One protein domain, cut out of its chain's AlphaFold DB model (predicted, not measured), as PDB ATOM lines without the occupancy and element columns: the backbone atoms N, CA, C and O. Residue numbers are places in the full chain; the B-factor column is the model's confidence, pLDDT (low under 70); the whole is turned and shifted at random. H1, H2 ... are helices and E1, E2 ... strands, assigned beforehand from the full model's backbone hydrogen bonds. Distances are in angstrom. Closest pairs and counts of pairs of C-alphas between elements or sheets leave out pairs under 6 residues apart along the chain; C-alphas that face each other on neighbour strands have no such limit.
ATOM      1  N   VAL A 127     -56.286   4.500-136.329       32.16
ATOM      2  CA  VAL A 127     -55.248   4.270-135.302       32.16
ATOM      3  C   VAL A 127     -53.862   4.604-135.839       32.16
ATOM      4  O   VAL A 127     -53.137   5.343-135.185       32.16
ATOM      5  N   PHE A 128     -53.516   4.152-137.048       28.58
ATOM      6  CA  PHE A 128     -52.205   4.436-137.638       28.58
ATOM      7  C   PHE A 128     -52.104   5.853-138.219       28.58
ATOM      8  O   PHE A 128     -51.121   6.511-137.923       28.58
ATOM      9  N   GLU A 129     -53.123   6.388-138.916       37.56
ATOM     10  CA  GLU A 129     -53.068   7.790-139.389       37.56
ATOM     11  C   GLU A 129     -53.085   8.794-138.211       37.56
ATOM     12  O   GLU A 129     -52.426   9.824-138.290       37.56
ATOM     13  N   MET A 130     -53.760   8.494-137.086       38.44
ATOM     14  CA  MET A 130     -53.720   9.357-135.885       38.44
ATOM     15  C   MET A 130     -52.433   9.195-135.063       38.44
ATOM     16  O   MET A 130     -51.997  10.159-134.435       38.44
ATOM     17  N   MET A 131     -51.830   7.999-135.021       41.25
ATOM     18  CA  MET A 131     -50.513   7.801-134.396       41.25
ATOM     19  C   MET A 131     -49.400   8.440-135.232       41.25
ATOM     20  O   MET A 131     -48.510   9.055-134.650       41.25
ATOM     21  N   ASP A 132     -49.490   8.356-136.561       58.44
ATOM     22  CA  ASP A 132     -48.567   9.014-137.488       58.44
ATOM     23  C   ASP A 132     -48.684  10.544-137.389       58.44
ATOM     24  O   ASP A 132     -47.664  11.220-137.302       58.44
ATOM     25  N   ASP A 133     -49.901  11.095-137.294       80.69
ATOM     26  CA  ASP A 133     -50.113  12.539-137.118       80.69
ATOM     27  C   ASP A 133     -49.626  13.040-135.743       80.69
ATOM     28  O   ASP A 133     -48.957  14.068-135.650       80.69
ATOM     29  N   ASN A 134     -49.892  12.307-134.653       87.25
ATOM     30  CA  ASN A 134     -49.450  12.720-133.315       87.25
ATOM     31  C   ASN A 134     -47.925  12.644-133.143       87.25
ATOM     32  O   ASN A 134     -47.340  13.567-132.580       87.25
ATOM     33  N   GLU A 135     -47.279  11.572-133.617       88.81
ATOM     34  CA  GLU A 135     -45.814  11.457-133.567       88.81
ATOM     35  C   GLU A 135     -45.148  12.499-134.465       88.81
ATOM     36  O   GLU A 135     -44.166  13.100-134.046       88.81
ATOM     37  N   GLN A 136     -45.693  12.777-135.653       88.00
ATOM     38  CA  GLN A 136     -45.161  13.822-136.530       88.00
ATOM     39  C   GLN A 136     -45.202  15.200-135.856       88.00
ATOM     40  O   GLN A 136     -44.189  15.896-135.830       88.00
ATOM     41  N   LYS A 137     -46.338  15.571-135.250       91.44
ATOM     42  CA  LYS A 137     -46.492  16.834-134.504       91.44
ATOM     43  C   LYS A 137     -45.518  16.944-133.331       91.44
ATOM     44  O   LYS A 137     -44.946  18.003-133.088       91.44
ATOM     45  N   ILE A 138     -45.327  15.851-132.590       92.12
ATOM     46  CA  ILE A 138     -44.377  15.804-131.471       92.12
ATOM     47  C   ILE A 138     -42.935  15.857-131.974       92.12
ATOM     48  O   ILE A 138     -42.113  16.516-131.345       92.12
ATOM     49  N   ALA A 139     -42.616  15.193-133.085       90.25
ATOM     50  CA  ALA A 139     -41.294  15.237-133.694       90.25
ATOM     51  C   ALA A 139     -40.946  16.660-134.140       90.25
ATOM     52  O   ALA A 139     -39.873  17.140-133.795       90.25
ATOM     53  N   GLU A 140     -41.867  17.367-134.798       90.62
ATOM     54  CA  GLU A 140     -41.685  18.781-135.150       90.62
ATOM     55  C   GLU A 140     -41.404  19.636-133.906       90.62
ATOM     56  O   GLU A 140     -40.422  20.371-133.860       90.62
ATOM     57  N   PHE A 141     -42.198  19.472-132.844       93.25
ATOM     58  CA  PHE A 141     -41.970  20.186-131.589       93.25
ATOM     59  C   PHE A 141     -40.637  19.821-130.918       93.25
ATOM     60  O   PHE A 141     -39.962  20.681-130.353       93.25
ATOM     61  N   ARG A 142     -40.229  18.552-130.980       92.12
ATOM     62  CA  ARG A 142     -38.962  18.061-130.423       92.12
ATOM     63  C   ARG A 142     -37.751  18.662-131.132       92.12
ATOM     64  O   ARG A 142     -36.757  18.943-130.461       92.12
ATOM     65  N   GLU A 143     -37.840  18.869-132.443       89.81
ATOM     66  CA  GLU A 143     -36.771  19.456-133.263       89.81
ATOM     67  C   GLU A 143     -36.880  20.987-133.417       89.81
ATOM     68  O   GLU A 143     -36.019  21.605-134.047       89.81
ATOM     69  N   SER A 144     -37.911  21.608-132.829       91.56
ATOM     70  CA  SER A 144     -38.113  23.062-132.836       91.56
ATOM     71  C   SER A 144     -37.057  23.827-132.029       91.56
ATOM     72  O   SER A 144     -36.340  23.270-131.180       91.56
ATOM     73  N   ASP A 145     -36.991  25.136-132.279       91.88
ATOM     74  CA  ASP A 145     -36.130  26.046-131.529       91.88
ATOM     75  C   ASP A 145     -36.559  26.148-130.056       91.88
ATOM     76  O   ASP A 145     -37.702  25.890-129.667       91.88
ATOM     77  N   ILE A 146     -35.614  26.520-129.193       91.94
ATOM     78  CA  ILE A 146     -35.854  26.578-127.749       91.94
ATOM     79  C   ILE A 146     -36.838  27.699-127.429       91.94
ATOM     80  O   ILE A 146     -36.640  28.855-127.806       91.94
ATOM     81  N   ILE A 147     -37.862  27.366-126.647       90.44
ATOM     82  CA  ILE A 147     -38.815  28.343-126.132       90.44
ATOM     83  C   ILE A 147     -38.096  29.338-125.221       90.44
ATOM     84  O   ILE A 147     -37.418  28.956-124.259       90.44
ATOM     85  N   ASP A 148     -38.311  30.631-125.474       86.50
ATOM     86  CA  ASP A 148     -37.860  31.688-124.574       86.50
ATOM     87  C   ASP A 148     -38.505  31.505-123.192       86.50
ATOM     88  O   ASP A 148     -39.716  31.634-123.002       86.50
ATOM     89  N   LEU A 149     -37.665  31.242-122.197       79.25
ATOM     90  CA  LEU A 149     -38.049  31.039-120.804       79.25
ATOM     91  C   LEU A 149     -38.815  32.218-120.206       79.25
ATOM     92  O   LEU A 149     -39.599  32.022-119.277       79.25
ATOM     93  N   LYS A 150     -38.640  33.433-120.740       82.12
ATOM     94  CA  LYS A 150     -39.426  34.602-120.322       82.12
ATOM     95  C   LYS A 150     -40.914  34.461-120.640       82.12
ATOM     96  O   LYS A 150     -41.729  35.150-120.037       82.12
ATOM     97  N   LYS A 151     -41.270  33.580-121.577       85.06
ATOM     98  CA  LYS A 151     -42.656  33.265-121.943       85.06
ATOM     99  C   LYS A 151     -43.282  32.206-121.037       85.06
ATOM    100  O   LYS A 151     -44.504  32.103-121.000       85.06
ATOM    101  N   ILE A 152     -42.473  31.428-120.312       86.75
ATOM    102  CA  ILE A 152     -42.964  30.380-119.414       86.75
ATOM    103  C   ILE A 152     -43.447  31.019-118.117       86.75
ATOM    104  O   ILE A 152     -42.732  31.805-117.501       86.75
ATOM    105  N   VAL A 153     -44.648  30.642-117.685       88.00
ATOM    106  CA  VAL A 153     -45.307  31.186-116.498       88.00
ATOM    107  C   VAL A 153     -45.695  30.052-115.553       88.00
ATOM    108  O   VAL A 153     -46.295  29.054-115.970       88.00
ATOM    109  N   ALA A 154     -45.398  30.211-114.263       88.06
ATOM    110  CA  ALA A 154     -45.913  29.303-113.245       88.06
ATOM    111  C   ALA A 154     -47.439  29.425-113.136       88.06
ATOM    112  O   ALA A 154     -47.984  30.523-113.028       88.06
ATOM    113  N   THR A 155     -48.138  28.295-113.185       87.25
ATOM    114  CA  THR A 155     -49.606  28.249-113.203       87.25
ATOM    115  C   THR A 155     -50.102  27.205-112.207       87.25
ATOM    116  O   THR A 155     -49.425  26.212-111.950       87.25
ATOM    117  N   SER A 156     -51.294  27.412-111.641       85.38
ATOM    118  CA  SER A 156     -51.922  26.422-110.765       85.38
ATOM    119  C   SER A 156     -52.185  25.105-111.494       85.38
ATOM    120  O   SER A 156     -52.492  25.094-112.687       85.38
ATOM    121  N   HIS A 157     -52.128  24.000-110.752       87.06
ATOM    122  CA  HIS A 157     -52.457  22.678-111.274       87.06
ATOM    123  C   HIS A 157     -53.868  22.646-111.887       87.06
ATOM    124  O   HIS A 157     -54.805  23.163-111.270       87.06
ATOM    125  N   PRO A 158     -54.041  22.038-113.074       83.31
ATOM    126  CA  PRO A 158     -55.343  21.963-113.722       83.31
ATOM    127  C   PRO A 158     -56.290  21.059-112.923       83.31
ATOM    128  O   PRO A 158     -55.892  20.008-112.398       83.31
ATOM    129  N   VAL A 159     -57.549  21.487-112.831       83.25
ATOM    130  CA  VAL A 159     -58.628  20.737-112.179       83.25
ATOM    131  C   VAL A 159     -59.009  19.552-113.060       83.25
ATOM    132  O   VAL A 159     -59.044  19.660-114.284       83.25
ATOM    133  N   ARG A 160     -59.295  18.408-112.440       81.62
ATOM    134  CA  ARG A 160     -59.729  17.210-113.158       81.62
ATOM    135  C   ARG A 160     -61.201  17.353-113.569       81.62
ATOM    136  O   ARG A 160     -62.090  17.059-112.777       81.62
ATOM    137  N   ALA A 161     -61.454  17.810-114.795       69.69
ATOM    138  CA  ALA A 161     -62.796  17.892-115.384       69.69
ATOM    139  C   ALA A 161     -63.234  16.565-116.050       69.69
ATOM    140  O   ALA A 161     -62.405  15.711-116.386       69.69
ATOM    141  N   LEU A 162     -64.546  16.394-116.268       61.06
ATOM    142  CA  LEU A 162     -65.096  15.298-117.079       61.06
ATOM    143  C   LEU A 162     -64.649  15.487-118.541       61.06
ATOM    144  O   LEU A 162     -64.926  16.514-119.152       61.06
ATOM    145  N   GLN A 163     -63.909  14.514-119.084       62.09
ATOM    146  CA  GLN A 163     -63.252  14.619-120.393       62.09
ATOM    147  C   GLN A 163     -64.260  14.842-121.536       62.09
ATOM    148  O   GLN A 163     -65.078  13.968-121.820       62.09
ATOM    149  N   ALA A 164     -64.124  15.948-122.270       61.53
ATOM    150  CA  ALA A 164     -64.604  16.038-123.647       61.53
ATOM    151  C   ALA A 164     -63.506  15.547-124.607       61.53
ATOM    152  O   ALA A 164     -62.315  15.757-124.379       61.53
ATOM    153  N   VAL A 165     -63.903  14.860-125.680       69.69
ATOM    154  CA  VAL A 165     -62.997  14.035-126.504       69.69
ATOM    155  C   VAL A 165     -62.019  14.866-127.356       69.69
ATOM    156  O   VAL A 165     -60.962  14.357-127.725       69.69
ATOM    157  N   ASP A 166     -62.306  16.147-127.618       81.00
ATOM    158  CA  ASP A 166     -61.590  16.974-128.611       81.00
ATOM    159  C   ASP A 166     -61.194  18.380-128.126       81.00
ATOM    160  O   ASP A 166     -61.103  19.313-128.921       81.00
ATOM    161  N   ILE A 167     -60.950  18.549-126.827       87.50
ATOM    162  CA  ILE A 167     -60.432  19.806-126.265       87.50
ATOM    163  C   ILE A 167     -59.173  19.560-125.439       87.50
ATOM    164  O   ILE A 167     -58.918  18.451-124.962       87.50
ATOM    165  N   CYS A 168     -58.381  20.612-125.261       89.56
ATOM    166  CA  CYS A 168     -57.261  20.605-124.335       89.56
ATOM    167  C   CYS A 168     -57.772  20.570-122.892       89.56
ATOM    168  O   CYS A 168     -58.532  21.446-122.494       89.56
ATOM    169  N   TYR A 169     -57.320  19.617-122.072       87.69
ATOM    170  CA  TYR A 169     -57.784  19.530-120.676       87.69
ATOM    171  C   TYR A 169     -57.234  20.660-119.774       87.69
ATOM    172  O   TYR A 169     -57.682  20.819-118.644       87.69
ATOM    173  N   ILE A 170     -56.250  21.432-120.252       89.00
ATOM    174  CA  ILE A 170     -55.627  22.534-119.498       89.00
ATOM    175  C   ILE A 170     -56.381  23.854-119.688       89.00
ATOM    176  O   ILE A 170     -56.530  24.618-118.735       89.00
ATOM    177  N   CYS A 171     -56.764  24.182-120.924       88.94
ATOM    178  CA  CYS A 171     -57.412  25.457-121.254       88.94
ATOM    179  C   CYS A 171     -58.871  25.304-121.692       88.94
ATOM    180  O   CYS A 171     -59.532  26.316-121.879       88.94
ATOM    181  N   GLU A 172     -59.347  24.069-121.875       88.19
ATOM    182  CA  GLU A 172     -60.703  23.719-122.319       88.19
ATOM    183  C   GLU A 172     -61.082  24.261-123.708       88.19
ATOM    184  O   GLU A 172     -62.241  24.225-124.116       88.19
ATOM    185  N   LEU A 173     -60.091  24.705-124.487       87.38
ATOM    186  CA  LEU A 173     -60.276  25.176-125.855       87.38
ATOM    187  C   LEU A 173     -59.993  24.064-126.870       87.38
ATOM    188  O   LEU A 173     -59.190  23.155-126.633       87.38
ATOM    189  N   LYS A 174     -60.635  24.174-128.037       84.94
ATOM    190  CA  LYS A 174     -60.302  23.371-129.222       84.94
ATOM    191  C   LYS A 174     -58.993  23.850-129.849       84.94
ATOM    192  O   LYS A 174     -58.091  23.051-130.089       84.94
ATOM    193  N   ASP A 175     -58.877  25.158-130.048       84.12
ATOM    194  CA  ASP A 175     -57.713  25.804-130.650       84.12
ATOM    195  C   ASP A 175     -56.702  26.276-129.606       84.12
ATOM    196  O   ASP A 175     -57.064  26.707-128.508       84.12
ATOM    197  N   GLY A 176     -55.426  26.186-129.977       79.81
ATOM    198  CA  GLY A 176     -54.307  26.610-129.151       79.81
ATOM    199  C   GLY A 176     -54.298  28.128-128.925       79.81
ATOM    200  O   GLY A 176     -54.468  28.878-129.894       79.81
ATOM    201  N   PRO A 177     -54.126  28.608-127.677       79.56
ATOM    202  CA  PRO A 177     -54.236  30.031-127.360       79.56
ATOM    203  C   PRO A 177     -53.022  30.879-127.775       79.56
ATOM    204  O   PRO A 177     -53.138  32.099-127.782       79.56
ATOM    205  N   GLU A 178     -51.871  30.282-128.113       84.25
ATOM    206  CA  GLU A 178     -50.581  30.999-128.217       84.25
ATOM    207  C   GLU A 178     -49.879  30.777-129.575       84.25
ATOM    208  O   GLU A 178     -48.656  30.625-129.646       84.25
ATOM    209  N   LYS A 179     -50.650  30.758-130.673       80.31
ATOM    210  CA  LYS A 179     -50.157  30.450-132.034       80.31
ATOM    211  C   LYS A 179     -48.923  31.269-132.447       80.31
ATOM    212  O   LYS A 179     -47.955  30.702-132.936       80.31
ATOM    213  N   GLN A 180     -48.914  32.570-132.151       83.31
ATOM    214  CA  GLN A 180     -47.823  33.488-132.519       83.31
ATOM    215  C   GLN A 180     -46.478  33.147-131.851       83.31
ATOM    216  O   GLN A 180     -45.422  33.367-132.435       83.31
ATOM    217  N   ILE A 181     -46.492  32.617-130.621       84.94
ATOM    218  CA  ILE A 181     -45.258  32.218-129.917       84.94
ATOM    219  C   ILE A 181     -44.666  30.963-130.567       84.94
ATOM    220  O   ILE A 181     -43.450  30.827-130.657       84.94
ATOM    221  N   PHE A 182     -45.533  30.063-131.020       86.75
ATOM    222  CA  PHE A 182     -45.156  28.801-131.645       86.75
ATOM    223  C   PHE A 182     -44.625  29.007-133.069       86.75
ATOM    224  O   PHE A 182     -43.577  28.465-133.421       86.75
ATOM    225  N   GLU A 183     -45.236  29.915-133.833       84.56
ATOM    226  CA  GLU A 183     -44.707  30.354-135.130       84.56
ATOM    227  C   GLU A 183     -43.261  30.874-135.020       84.56
ATOM    228  O   GLU A 183     -42.436  30.590-135.887       84.56
ATOM    229  N   ALA A 184     -42.916  31.567-133.926       85.44
ATOM    230  CA  ALA A 184     -41.571  32.102-133.699       85.44
ATOM    231  C   ALA A 184     -40.492  31.033-133.434       85.44
ATOM    232  O   ALA A 184     -39.313  31.329-133.598       85.44
ATOM    233  N   ILE A 185     -40.879  29.814-133.040       85.75
ATOM    234  CA  ILE A 185     -39.970  28.661-132.894       85.75
ATOM    235  C   ILE A 185     -40.112  27.664-134.053       85.75
ATOM    236  O   ILE A 185     -39.700  26.511-133.932       85.75
ATOM    237  N   ALA A 186     -40.726  28.103-135.160       85.69
ATOM    238  CA  ALA A 186     -40.987  27.302-136.352       85.69
ATOM    239  C   ALA A 186     -41.777  26.009-136.071       85.69
ATOM    240  O   ALA A 186     -41.495  24.965-136.656       85.69
ATOM    241  N   CYS A 187     -42.773  26.075-135.181       86.50
ATOM    242  CA  CYS A 187     -43.660  24.953-134.869       86.50
ATOM    243  C   CYS A 187     -45.116  25.425-134.793       86.50
ATOM    244  O   CYS A 187     -45.375  26.534-134.338       86.50
ATOM    245  N   ALA A 188     -46.099  24.624-135.203       87.12
ATOM    246  CA  ALA A 188     -47.500  24.991-134.963       87.12
ATOM    247  C   ALA A 188     -47.969  24.602-133.546       87.12
ATOM    248  O   ALA A 188     -47.529  23.611-132.964       87.12
ATOM    249  N   ASP A 189     -48.924  25.351-132.985       90.94
ATOM    250  CA  ASP A 189     -49.524  25.013-131.685       90.94
ATOM    251  C   ASP A 189     -50.546  23.871-131.816       90.94
ATOM    252  O   ASP A 189     -51.761  24.075-131.920       90.94
ATOM    253  N   TYR A 190     -50.035  22.643-131.865       90.69
ATOM    254  CA  TYR A 190     -50.838  21.442-132.049       90.69
ATOM    255  C   TYR A 190     -51.583  21.017-130.784       90.69
ATOM    256  O   TYR A 190     -51.036  21.024-129.682       90.69
ATOM    257  N   LEU A 191     -52.813  20.521-130.955       91.88
ATOM    258  CA  LEU A 191     -53.475  19.676-129.962       91.88
ATOM    259  C   LEU A 191     -52.948  18.240-130.109       91.88
ATOM    260  O   LEU A 191     -53.227  17.580-131.113       91.88
ATOM    261  N   VAL A 192     -52.202  17.761-129.114       91.88
ATOM    262  CA  VAL A 192     -51.574  16.431-129.106       91.88
ATOM    263  C   VAL A 192     -52.138  15.551-127.995       91.88
ATOM    264  O   VAL A 192     -52.545  16.030-126.934       91.88
ATOM    265  N   LYS A 193     -52.176  14.241-128.233       92.19
ATOM    266  CA  LYS A 193     -52.539  13.236-127.231       92.19
ATOM    267  C   LYS A 193     -51.333  12.945-126.336       92.19
ATOM    268  O   LYS A 193     -50.205  12.859-126.816       92.19
ATOM    269  N   CYS A 194     -51.588  12.731-125.046       92.94
ATOM    270  CA  CYS A 194     -50.598  12.182-124.122       92.94
ATOM    271  C   CYS A 194     -50.016  10.858-124.658       92.94
ATOM    272  O   CYS A 194     -50.767   9.966-125.059       92.94
ATOM    273  N   GLY A 195     -48.691  10.716-124.619       92.62
ATOM    274  CA  GLY A 195     -47.965   9.551-125.131       92.62
ATOM    275  C   GLY A 195     -48.143   8.265-124.319       92.62
ATOM    276  O   GLY A 195     -47.793   7.187-124.792       92.62
ATOM    277  N   HIS A 196     -48.711   8.333-123.111       91.25
ATOM    278  CA  HIS A 196     -48.978   7.131-122.323       91.25
ATOM    279  C   HIS A 196     -50.127   6.312-122.958       91.25
ATOM    280  O   HIS A 196     -51.231   6.844-123.101       91.25
ATOM    281  N   PRO A 197     -49.952   5.005-123.258       87.31
ATOM    282  CA  PRO A 197     -50.913   4.226-124.054       87.31
ATOM    283  C   PRO A 197     -52.345   4.204-123.501       87.31
ATOM    284  O   PRO A 197     -53.312   4.303-124.252       87.31
ATOM    285  N   ALA A 198     -52.480   4.114-122.174       88.25
ATOM    286  CA  ALA A 198     -53.774   4.088-121.488       88.25
ATOM    287  C   ALA A 198     -54.363   5.483-121.195       88.25
ATOM    288  O   ALA A 198     -55.379   5.592-120.513       88.25
ATOM    289  N   CYS A 199     -53.712   6.560-121.640       88.25
ATOM    290  CA  CYS A 199     -54.146   7.925-121.374       88.25
ATOM    291  C   CYS A 199     -54.951   8.481-122.552       88.25
ATOM    292  O   CYS A 199     -54.547   8.359-123.706       88.25
ATOM    293  N   SER A 200     -56.091   9.105-122.266       87.31
ATOM    294  CA  SER A 200     -56.960   9.735-123.270       87.31
ATOM    295  C   SER A 200     -56.836  11.260-123.317       87.31
ATOM    296  O   SER A 200     -57.454  11.883-124.176       87.31
ATOM    297  N   TYR A 201     -56.047  11.872-122.427       89.56
ATOM    298  CA  TYR A 201     -55.922  13.327-122.358       89.56
ATOM    299  C   TYR A 201     -55.261  13.916-123.610       89.56
ATOM    300  O   TYR A 201     -54.282  13.370-124.128       89.56
ATOM    301  N   LYS A 202     -55.781  15.069-124.040       90.94
ATOM    302  CA  LYS A 202     -55.226  15.909-125.105       90.94
ATOM    303  C   LYS A 202     -54.828  17.271-124.546       90.94
ATOM    304  O   LYS A 202     -55.493  17.791-123.651       90.94
ATOM    305  N   LEU A 203     -53.747  17.840-125.057       92.38
ATOM    306  CA  LEU A 203     -53.178  19.099-124.595       92.38
ATOM    307  C   LEU A 203     -52.578  19.873-125.767       92.38
ATOM    308  O   LEU A 203     -51.997  19.272-126.666       92.38
ATOM    309  N   HIS A 204     -52.721  21.196-125.762       93.00
ATOM    310  CA  HIS A 204     -51.963  22.033-126.692       93.00
ATOM    311  C   HIS A 204     -50.487  22.037-126.306       93.00
ATOM    312  O   HIS A 204     -50.168  22.078-125.111       93.00
ATOM    313  N   LEU A 205     -49.602  22.038-127.301       92.44
ATOM    314  CA  LEU A 205     -48.163  22.171-127.080       92.44
ATOM    315  C   LEU A 205     -47.847  23.452-126.300       92.44
ATOM    316  O   LEU A 205     -47.091  23.410-125.329       92.44
ATOM    317  N   SER A 206     -48.508  24.566-126.626       91.69
ATOM    318  CA  SER A 206     -48.365  25.815-125.877       91.69
ATOM    319  C   SER A 206     -48.825  25.704-124.431       91.69
ATOM    320  O   SER A 206     -48.157  26.199-123.523       91.69
ATOM    321  N   CYS A 207     -49.938  25.013-124.184       91.38
ATOM    322  CA  CYS A 207     -50.482  24.863-122.843       91.38
ATOM    323  C   CYS A 207     -49.541  24.078-121.936       91.38
ATOM    324  O   CYS A 207     -49.424  24.426-120.768       91.38
ATOM    325  N   VAL A 208     -48.867  23.046-122.443       91.06
ATOM    326  CA  VAL A 208     -47.932  22.259-121.629       91.06
ATOM    327  C   VAL A 208     -46.548  22.902-121.538       91.06
ATOM    328  O   VAL A 208     -45.889  22.774-120.510       91.06
ATOM    329  N   ALA A 209     -46.105  23.608-122.581       91.56
ATOM    330  CA  ALA A 209     -44.766  24.185-122.632       91.56
ATOM    331  C   ALA A 209     -44.667  25.556-121.943       91.56
ATOM    332  O   ALA A 209     -43.662  25.847-121.298       91.56
ATOM    333  N   LEU A 210     -45.708  26.390-122.051       90.38
ATOM    334  CA  LEU A 210     -45.717  27.753-121.504       90.38
ATOM    335  C   LEU A 210     -46.356  27.838-120.117       90.38
ATOM    336  O   LEU A 210     -46.028  28.746-119.353       90.38
ATOM    337  N   ARG A 211     -47.244  26.900-119.755       89.62
ATOM    338  CA  ARG A 211     -47.813  26.821-118.401       89.62
ATOM    339  C   ARG A 211     -47.067  25.757-117.613       89.62
ATOM    340  O   ARG A 211     -47.285  24.559-117.774       89.62
ATOM    341  N   ARG A 212     -46.171  26.203-116.740       89.19
ATOM    342  CA  ARG A 212     -45.404  25.306-115.877       89.19
ATOM    343  C   ARG A 212     -46.220  25.029-114.612       89.19
ATOM    344  O   ARG A 212     -46.470  25.949-113.838       89.19
ATOM    345  N   PHE A 213     -46.650  23.782-114.425       87.38
ATOM    346  CA  PHE A 213     -47.413  23.339-113.240       87.38
ATOM    347  C   PHE A 213     -46.518  22.767-112.142       87.38
ATOM    348  O   PHE A 213     -46.804  22.920-110.963       87.38
ATOM    349  N   ILE A 214     -45.423  22.127-112.552       89.50
ATOM    350  CA  ILE A 214     -44.454  21.473-111.679       89.50
ATOM    351  C   ILE A 214     -43.141  22.245-111.800       89.50
ATOM    352  O   ILE A 214     -42.736  22.594-112.914       89.50
ATOM    353  N   ALA A 215     -42.482  22.513-110.672       84.25
ATOM    354  CA  ALA A 215     -41.161  23.137-110.659       84.25
ATOM    355  C   ALA A 215     -40.181  22.358-111.558       84.25
ATOM    356  O   ALA A 215     -40.272  21.136-111.662       84.25
ATOM    357  N   ASP A 216     -39.285  23.071-112.243       80.50
ATOM    358  CA  ASP A 216     -38.256  22.517-113.143       80.50
ATOM    359  C   ASP A 216     -38.760  21.645-114.327       80.50
ATOM    360  O   ASP A 216     -37.969  21.196-115.159       80.50
ATOM    361  N   HIS A 217     -40.078  21.478-114.507       87.88
ATOM    362  CA  HIS A 217     -40.632  20.744-115.643       87.88
ATOM    363  C   HIS A 217     -40.379  21.488-116.962       87.88
ATOM    364  O   HIS A 217     -40.853  22.614-117.182       87.88
ATOM    365  N   ASN A 218     -39.636  20.832-117.852       90.81
ATOM    366  CA  ASN A 218     -39.329  21.302-119.195       90.81
ATOM    367  C   ASN A 218     -39.801  20.261-120.216       90.81
ATOM    368  O   ASN A 218     -39.242  19.168-120.314       90.81
ATOM    369  N   VAL A 219     -40.837  20.611-120.980       92.19
ATOM    370  CA  VAL A 219     -41.464  19.689-121.937       92.19
ATOM    371  C   VAL A 219     -40.578  19.431-123.146       92.19
ATOM    372  O   VAL A 219     -40.487  18.282-123.559       92.19
ATOM    373  N   GLN A 220     -39.906  20.460-123.684       92.94
ATOM    374  CA  GLN A 220     -38.988  20.296-124.821       92.94
ATOM    375  C   GLN A 220     -37.825  19.373-124.452       92.94
ATOM    376  O   GLN A 220     -37.437  18.522-125.240       92.94
ATOM    377  N   TYR A 221     -37.311  19.489-123.224       93.88
ATOM    378  CA  TYR A 221     -36.332  18.543-122.704       93.88
ATOM    379  C   TYR A 221     -36.937  17.143-122.543       93.88
ATOM    380  O   TYR A 221     -36.382  16.169-123.042       93.88
ATOM    381  N   SER A 222     -38.091  17.026-121.885       92.31
ATOM    382  CA  SER A 222     -38.720  15.728-121.603       92.31
ATOM    383  C   SER A 222     -39.070  14.948-122.876       92.31
ATOM    384  O   SER A 222     -38.966  13.722-122.876       92.31
ATOM    385  N   CYS A 223     -39.440  15.629-123.967       92.94
ATOM    386  CA  CYS A 223     -39.801  14.982-125.228       92.94
ATOM    387  C   CYS A 223     -38.604  14.572-126.102       92.94
ATOM    388  O   CYS A 223     -38.815  13.893-127.108       92.94
ATOM    389  N   LEU A 224     -37.362  14.915-125.733       92.81
ATOM    390  CA  LEU A 224     -36.165  14.413-126.420       92.81
ATOM    391  C   LEU A 224     -36.149  12.873-126.431       92.81
ATOM    392  O   LEU A 224     -36.603  12.234-125.478       92.81
ATOM    393  N   LYS A 225     -35.612  12.263-127.499       90.12
ATOM    394  CA  LYS A 225     -35.631  10.797-127.706       90.12
ATOM    395  C   LYS A 225     -34.954  10.026-126.573       90.12
ATOM    396  O   LYS A 225     -35.400   8.943-126.220       90.12
ATOM    397  N   GLN A 226     -33.877  10.580-126.024       86.69
ATOM    398  CA  GLN A 226     -33.142  10.004-124.900       86.69
ATOM    399  C   GLN A 226     -33.938  10.046-123.588       86.69
ATOM    400  O   GLN A 226     -33.655   9.281-122.676       86.69
ATOM    401  N   ASN A 227     -34.938  10.920-123.499       91.69
ATOM    402  CA  ASN A 227     -35.791  11.065-122.329       91.69
ATOM    403  C   ASN A 227     -37.071  10.250-122.546       91.69
ATOM    404  O   ASN A 227     -37.031   9.023-122.503       91.69
ATOM    405  N   MET A 228     -38.205  10.904-122.806       90.19
ATOM    406  CA  MET A 228     -39.478  10.208-123.024       90.19
ATOM    407  C   MET A 228     -39.776   9.969-124.499       90.19
ATOM    408  O   MET A 228     -40.645   9.160-124.820       90.19
ATOM    409  N   GLY A 229     -39.129  10.713-125.403       91.25
ATOM    410  CA  GLY A 229     -39.430  10.706-126.839       91.25
ATOM    411  C   GLY A 229     -40.844  11.182-127.200       91.25
ATOM    412  O   GLY A 229     -41.185  11.234-128.374       91.25
ATOM    413  N   THR A 230     -41.664  11.525-126.203       92.81
ATOM    414  CA  THR A 230     -43.078  11.871-126.323       92.81
ATOM    415  C   THR A 230     -43.470  12.898-125.261       92.81
ATOM    416  O   THR A 230     -42.665  13.265-124.404       92.81
ATOM    417  N   ILE A 231     -44.718  13.361-125.292       93.50
ATOM    418  CA  ILE A 231     -45.260  14.303-124.313       93.50
ATOM    419  C   ILE A 231     -46.226  13.567-123.393       93.50
ATOM    420  O   ILE A 231     -47.228  13.006-123.837       93.50
ATOM    421  N   LEU A 232     -45.953  13.604-122.091       93.12
ATOM    422  CA  LEU A 232     -46.837  13.053-121.071       93.12
ATOM    423  C   LEU A 232     -47.551  14.176-120.316       93.12
ATOM    424  O   LEU A 232     -47.012  15.272-120.147       93.12
ATOM    425  N   CYS A 233     -48.774  13.914-119.855       91.19
ATOM    426  CA  CYS A 233     -49.484  14.834-118.970       91.19
ATOM    427  C   CYS A 233     -49.006  14.684-117.504       91.19
ATOM    428  O   CYS A 233     -48.434  13.651-117.156       91.19
ATOM    429  N   PRO A 234     -49.275  15.667-116.621       90.19
ATOM    430  CA  PRO A 234     -48.901  15.679-115.201       90.19
ATOM    431  C   PRO A 234     -49.259  14.417-114.396       90.19
ATOM    432  O   PRO A 234     -48.587  14.102-113.420       90.19
ATOM    433  N   ASP A 235     -50.274  13.654-114.817       91.06
ATOM    434  CA  ASP A 235     -50.662  12.377-114.191       91.06
ATOM    435  C   ASP A 235     -49.668  11.224-114.424       91.06
ATOM    436  O   ASP A 235     -49.877  10.118-113.916       91.06
ATOM    437  N   HIS A 236     -48.642  11.453-115.239       93.38
ATOM    438  CA  HIS A 236     -47.595  10.490-115.570       93.38
ATOM    439  C   HIS A 236     -46.213  10.953-115.102       93.38
ATOM    440  O   HIS A 236     -45.200  10.441-115.569       93.38
ATOM    441  N   TYR A 237     -46.180  11.891-114.155       93.38
ATOM    442  CA  TYR A 237     -44.971  12.281-113.447       93.38
ATOM    443  C   TYR A 237     -45.229  12.256-111.947       93.38
ATOM    444  O   TYR A 237     -46.191  12.859-111.466       93.38
ATOM    445  N   CYS A 238     -44.328  11.642-111.184       94.19
ATOM    446  CA  CYS A 238     -44.223  11.964-109.774       94.19
ATOM    447  C   CYS A 238     -43.762  13.415-109.636       94.19
ATOM    448  O   CYS A 238     -42.612  13.744-109.925       94.19
ATOM    449  N   GLU A 239     -44.658  14.262-109.141       93.25
ATOM    450  CA  GLU A 239     -44.422  15.697-109.002       93.25
ATOM    451  C   GLU A 239     -43.197  16.010-108.137       93.25
ATOM    452  O   GLU A 239     -42.375  16.842-108.507       93.25
ATOM    453  N   ILE A 240     -43.035  15.312-107.005       91.81
ATOM    454  CA  ILE A 240     -41.920  15.575-106.087       91.81
ATOM    455  C   ILE A 240     -40.583  15.176-106.718       91.81
ATOM    456  O   ILE A 240     -39.613  15.916-106.591       91.81
ATOM    457  N   CYS A 241     -40.508  14.028-107.399       92.00
ATOM    458  CA  CYS A 241     -39.280  13.615-108.085       92.00
ATOM    459  C   CYS A 241     -38.932  14.591-109.215       92.00
ATOM    460  O   CYS A 241     -37.789  15.029-109.297       92.00
ATOM    461  N   MET A 242     -39.929  14.993-110.012       91.50
ATOM    462  CA  MET A 242     -39.762  15.973-111.085       91.50
ATOM    463  C   MET A 242     -39.231  17.309-110.542       91.50
ATOM    464  O   MET A 242     -38.178  17.767-110.975       91.50
ATOM    465  N   GLY A 243     -39.893  17.881-109.530       88.12
ATOM    466  CA  GLY A 243     -39.503  19.161-108.927       88.12
ATOM    467  C   GLY A 243     -38.195  19.132-108.129       88.12
ATOM    468  O   GLY A 243     -37.661  20.183-107.793       88.12
ATOM    469  N   GLN A 244     -37.661  17.948-107.817       86.25
ATOM    470  CA  GLN A 244     -36.345  17.787-107.185       86.25
ATOM    471  C   GLN A 244     -35.225  17.472-108.187       86.25
ATOM    472  O   GLN A 244     -34.105  17.191-107.763       86.25
ATOM    473  N   GLY A 245     -35.510  17.534-109.492       86.75
ATOM    474  CA  GLY A 245     -34.524  17.294-110.543       86.75
ATOM    475  C   GLY A 245     -34.249  15.814-110.804       86.75
ATOM    476  O   GLY A 245     -33.178  15.485-111.283       86.75
ATOM    477  N   TYR A 246     -35.173  14.909-110.483       89.62
ATOM    478  CA  TYR A 246     -35.073  13.490-110.837       89.62
ATOM    479  C   TYR A 246     -36.105  13.155-111.920       89.62
ATOM    480  O   TYR A 246     -37.090  12.446-111.668       89.62
ATOM    481  N   GLN A 247     -35.945  13.752-113.107       90.25
ATOM    482  CA  GLN A 247     -36.992  13.748-114.135       90.25
ATOM    483  C   GLN A 247     -37.162  12.370-114.781       90.25
ATOM    484  O   GLN A 247     -38.287  11.933-115.035       90.25
ATOM    485  N   GLN A 248     -36.060  11.642-114.974       87.75
ATOM    486  CA  GLN A 248     -36.085  10.272-115.488       87.75
ATOM    487  C   GLN A 248     -36.806   9.345-114.510       87.75
ATOM    488  O   GLN A 248     -37.657   8.536-114.884       87.75
ATOM    489  N   SER A 249     -36.498   9.474-113.229       90.88
ATOM    490  CA  SER A 249     -37.149   8.727-112.163       90.88
ATOM    491  C   SER A 249     -38.639   9.071-112.044       90.88
ATOM    492  O   SER A 249     -39.458   8.194-111.772       90.88
ATOM    493  N   ALA A 250     -39.027  10.326-112.286       93.56
ATOM    494  CA  ALA A 250     -40.395  10.799-112.088       93.56
ATOM    495  C   ALA A 250     -41.450  10.068-112.936       93.56
ATOM    496  O   ALA A 250     -42.570   9.892-112.459       93.56
ATOM    497  N   VAL A 251     -41.123   9.625-114.150       91.88
ATOM    498  CA  VAL A 251     -42.085   8.957-115.055       91.88
ATOM    499  C   VAL A 251     -42.218   7.448-114.835       91.88
ATOM    500  O   VAL A 251     -43.059   6.801-115.456       91.88
ATOM    501  N   ARG A 252     -41.336   6.861-114.021       90.00
ATOM    502  CA  ARG A 252     -41.190   5.407-113.886       90.00
ATOM    503  C   ARG A 252     -41.913   4.885-112.654       90.00
ATOM    504  O   ARG A 252     -42.175   5.621-111.708       90.00
ATOM    505  N   GLY A 253     -42.169   3.582-112.635       87.56
ATOM    506  CA  GLY A 253     -42.815   2.916-111.510       87.56
ATOM    507  C   GLY A 253     -44.293   3.281-111.352       87.56
ATOM    508  O   GLY A 253     -44.908   3.944-112.185       87.56
ATOM    509  N   ARG A 254     -44.892   2.792-110.266       88.19
ATOM    510  CA  ARG A 254     -46.313   3.000-109.986       88.19
ATOM    511  C   ARG A 254     -46.567   4.413-109.457       88.19
ATOM    512  O   ARG A 254     -45.920   4.845-108.501       88.19
ATOM    513  N   LEU A 255     -47.562   5.086-110.035       91.62
ATOM    514  CA  LEU A 255     -48.009   6.420-109.634       91.62
ATOM    515  C   LEU A 255     -49.421   6.376-109.031       91.62
ATOM    516  O   LEU A 255     -50.323   5.725-109.560       91.62
ATOM    517  N   VAL A 256     -49.599   7.098-107.928       91.06
ATOM    518  CA  VAL A 256     -50.864   7.354-107.229       91.06
ATOM    519  C   VAL A 256     -51.350   8.738-107.647       91.06
ATOM    520  O   VAL A 256     -50.585   9.701-107.571       91.06
ATOM    521  N   LYS A 257     -52.594   8.847-108.121       90.50
ATOM    522  CA  LYS A 257     -53.129  10.084-108.715       90.50
ATOM    523  C   LYS A 257     -53.999  10.853-107.724       90.50
ATOM    524  O   LYS A 257     -54.689  10.264-106.894       90.50
ATOM    525  N   CYS A 258     -54.009  12.176-107.853       89.06
ATOM    526  CA  CYS A 258     -54.972  13.023-107.156       89.06
ATOM    527  C   CYS A 258     -56.359  12.929-107.802       89.06
ATOM    528  O   CYS A 258     -56.483  12.982-109.031       89.06
ATOM    529  N   THR A 259     -57.410  12.879-106.984       84.00
ATOM    530  CA  THR A 259     -58.800  12.811-107.473       84.00
ATOM    531  C   THR A 259     -59.229  14.094-108.175       84.00
ATOM    532  O   THR A 259     -59.840  14.042-109.235       84.00
ATOM    533  N   ASN A 260     -58.860  15.254-107.628       81.44
ATOM    534  CA  ASN A 260     -59.432  16.543-108.040       81.44
ATOM    535  C   ASN A 260     -58.519  17.356-108.974       81.44
ATOM    536  O   ASN A 260     -58.951  18.352-109.548       81.44
ATOM    537  N   GLN A 261     -57.251  16.967-109.116       88.00
ATOM    538  CA  GLN A 261     -56.235  17.688-109.890       88.00
ATOM    539  C   GLN A 261     -55.393  16.705-110.704       88.00
ATOM    540  O   GLN A 261     -55.202  15.564-110.272       88.00
ATOM    541  N   HIS A 262     -54.848  17.146-111.840       88.62
ATOM    542  CA  HIS A 262     -53.884  16.345-112.604       88.62
ATOM    543  C   HIS A 262     -52.508  16.399-111.950       88.62
ATOM    544  O   HIS A 262     -51.683  17.260-112.257       88.62
ATOM    545  N   ARG A 263     -52.309  15.515-110.979       91.38
ATOM    546  CA  ARG A 263     -51.104  15.394-110.161       91.38
ATOM    547  C   ARG A 263     -50.929  13.934-109.803       91.38
ATOM    548  O   ARG A 263     -51.917  13.229-109.567       91.38
ATOM    549  N   SER A 264     -49.684  13.488-109.724       93.00
ATOM    550  CA  SER A 264     -49.392  12.125-109.309       93.00
ATOM    551  C   SER A 264     -48.084  12.010-108.536       93.00
ATOM    552  O   SER A 264     -47.214  12.877-108.609       93.00
ATOM    553  N   PHE A 265     -47.967  10.940-107.752       93.50
ATOM    554  CA  PHE A 265     -46.858  10.708-106.831       93.50
ATOM    555  C   PHE A 265     -46.494   9.225-106.802       93.50
ATOM    556  O   PHE A 265     -47.375   8.371-106.867       93.50
ATOM    557  N   HIS A 266     -45.215   8.888-106.635       92.06
ATOM    558  CA  HIS A 266     -44.849   7.529-106.222       92.06
ATOM    559  C   HIS A 266     -45.411   7.227-104.830       92.06
ATOM    560  O   HIS A 266     -45.536   8.136-104.012       92.06
ATOM    561  N   GLU A 267     -45.651   5.953-104.507       88.50
ATOM    562  CA  GLU A 267     -46.098   5.537-103.162       88.50
ATOM    563  C   GLU A 267     -45.174   6.059-102.044       88.50
ATOM    564  O   GLU A 267     -45.641   6.574-101.029       88.50
ATOM    565  N   LYS A 268     -43.851   6.015-102.253       88.50
ATOM    566  CA  LYS A 268     -42.849   6.548-101.304       88.50
ATOM    567  C   LYS A 268     -42.756   8.079-101.298       88.50
ATOM    568  O   LYS A 268     -42.132   8.655-100.414       88.50
ATOM    569  N   CYS A 269     -43.353   8.732-102.287       91.19
ATOM    570  CA  CYS A 269     -43.391  10.182-102.444       91.19
ATOM    571  C   CYS A 269     -44.777  10.744-102.108       91.19
ATOM    572  O   CYS A 269     -45.074  11.878-102.468       91.19
ATOM    573  N   LEU A 270     -45.643   9.961-101.455       91.00
ATOM    574  CA  LEU A 270     -46.972  10.428-101.099       91.00
ATOM    575  C   LEU A 270     -46.893  11.606-100.126       91.00
ATOM    576  O   LEU A 270     -46.128  11.545 -99.152       91.00
ATOM    577  N   PRO A 271     -47.712  12.642-100.349       91.00
ATOM    578  CA  PRO A 271     -47.786  13.748 -99.426       91.00
ATOM    579  C   PRO A 271     -48.629  13.433 -98.187       91.00
ATOM    580  O   PRO A 271     -49.417  12.474 -98.187       91.00
ATOM    581  N   PRO A 272     -48.456  14.205 -97.099       87.19
ATOM    582  CA  PRO A 272     -49.395  14.210 -95.988       87.19
ATOM    583  C   PRO A 272     -50.786  14.600 -96.508       87.19
ATOM    584  O   PRO A 272     -50.970  15.704 -97.015       87.19
TER     585      PRO A 272
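AT A GLANCE: This is residues 127 to 272 of the 854 residues of the protein "SET domain-containing protein" of Caenorhabditis brenneri (UniProt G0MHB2). The domain has little regular structure: a loop-rich body with the hairpin E1 and E2 beside the long helix H1 toward one end, and the hairpin E3 and E4 beside H5 toward the other. H6 packs on H5. The 146 printed residues, 54 in named elements, run H1 H2 E1 E2 H3 H4 H5 H6 E3 E4, class mixed, both sheets antiparallel. It is compact, radius of gyration of the C-alphas 14.5 A, spans 42 by 31 by 27 A.

IN THESE COORDINATES: E1 is residues 191 to 193, E2 202 to 204. H1, 127 to 143, begins at C-alpha (-55.248, 4.270, -135.302) and is 24.0 A long. H2 is 179 to 183, H3 205 to 210, H4 219 to 222, H5 239 to 243, H6 247 to 250, E3 255 to 258. E4, 264 to 266, ends at C-alpha (-44.849, 7.529, -106.222).

HOW THE PARTS SIT: N 192 of E1 and O 203 of E2 are within hydrogen-bond range, 2.9 A; N 256 of E3 and O 265 of E4, 2.8 A. H1 and E1 come closest at the C-alphas of Asn 134 and Val 192, 6.0 A. H2 and H3 are close but not clearly touching, closest C-alphas Phe 182 and Ser 206, 7.2 A. H3 and H4 only just touch, with 3 pairs of C-alphas within 8 A, the closest Ala 209 and Val 219, 5.6 A. In H1, H2, H3 and H5 every O i to N i+4 pair is within hydrogen-bond range; H4 and H6 are too short for one.

THE WHOLE: The C-alphas farthest apart, Glu 129 and Pro 272, are 44.0 A apart. The printed part has no cut; the links H1 to H2 and H4 to H5 are long. Residues 127 to 132 and 161 to 165 have pLDDT under 70.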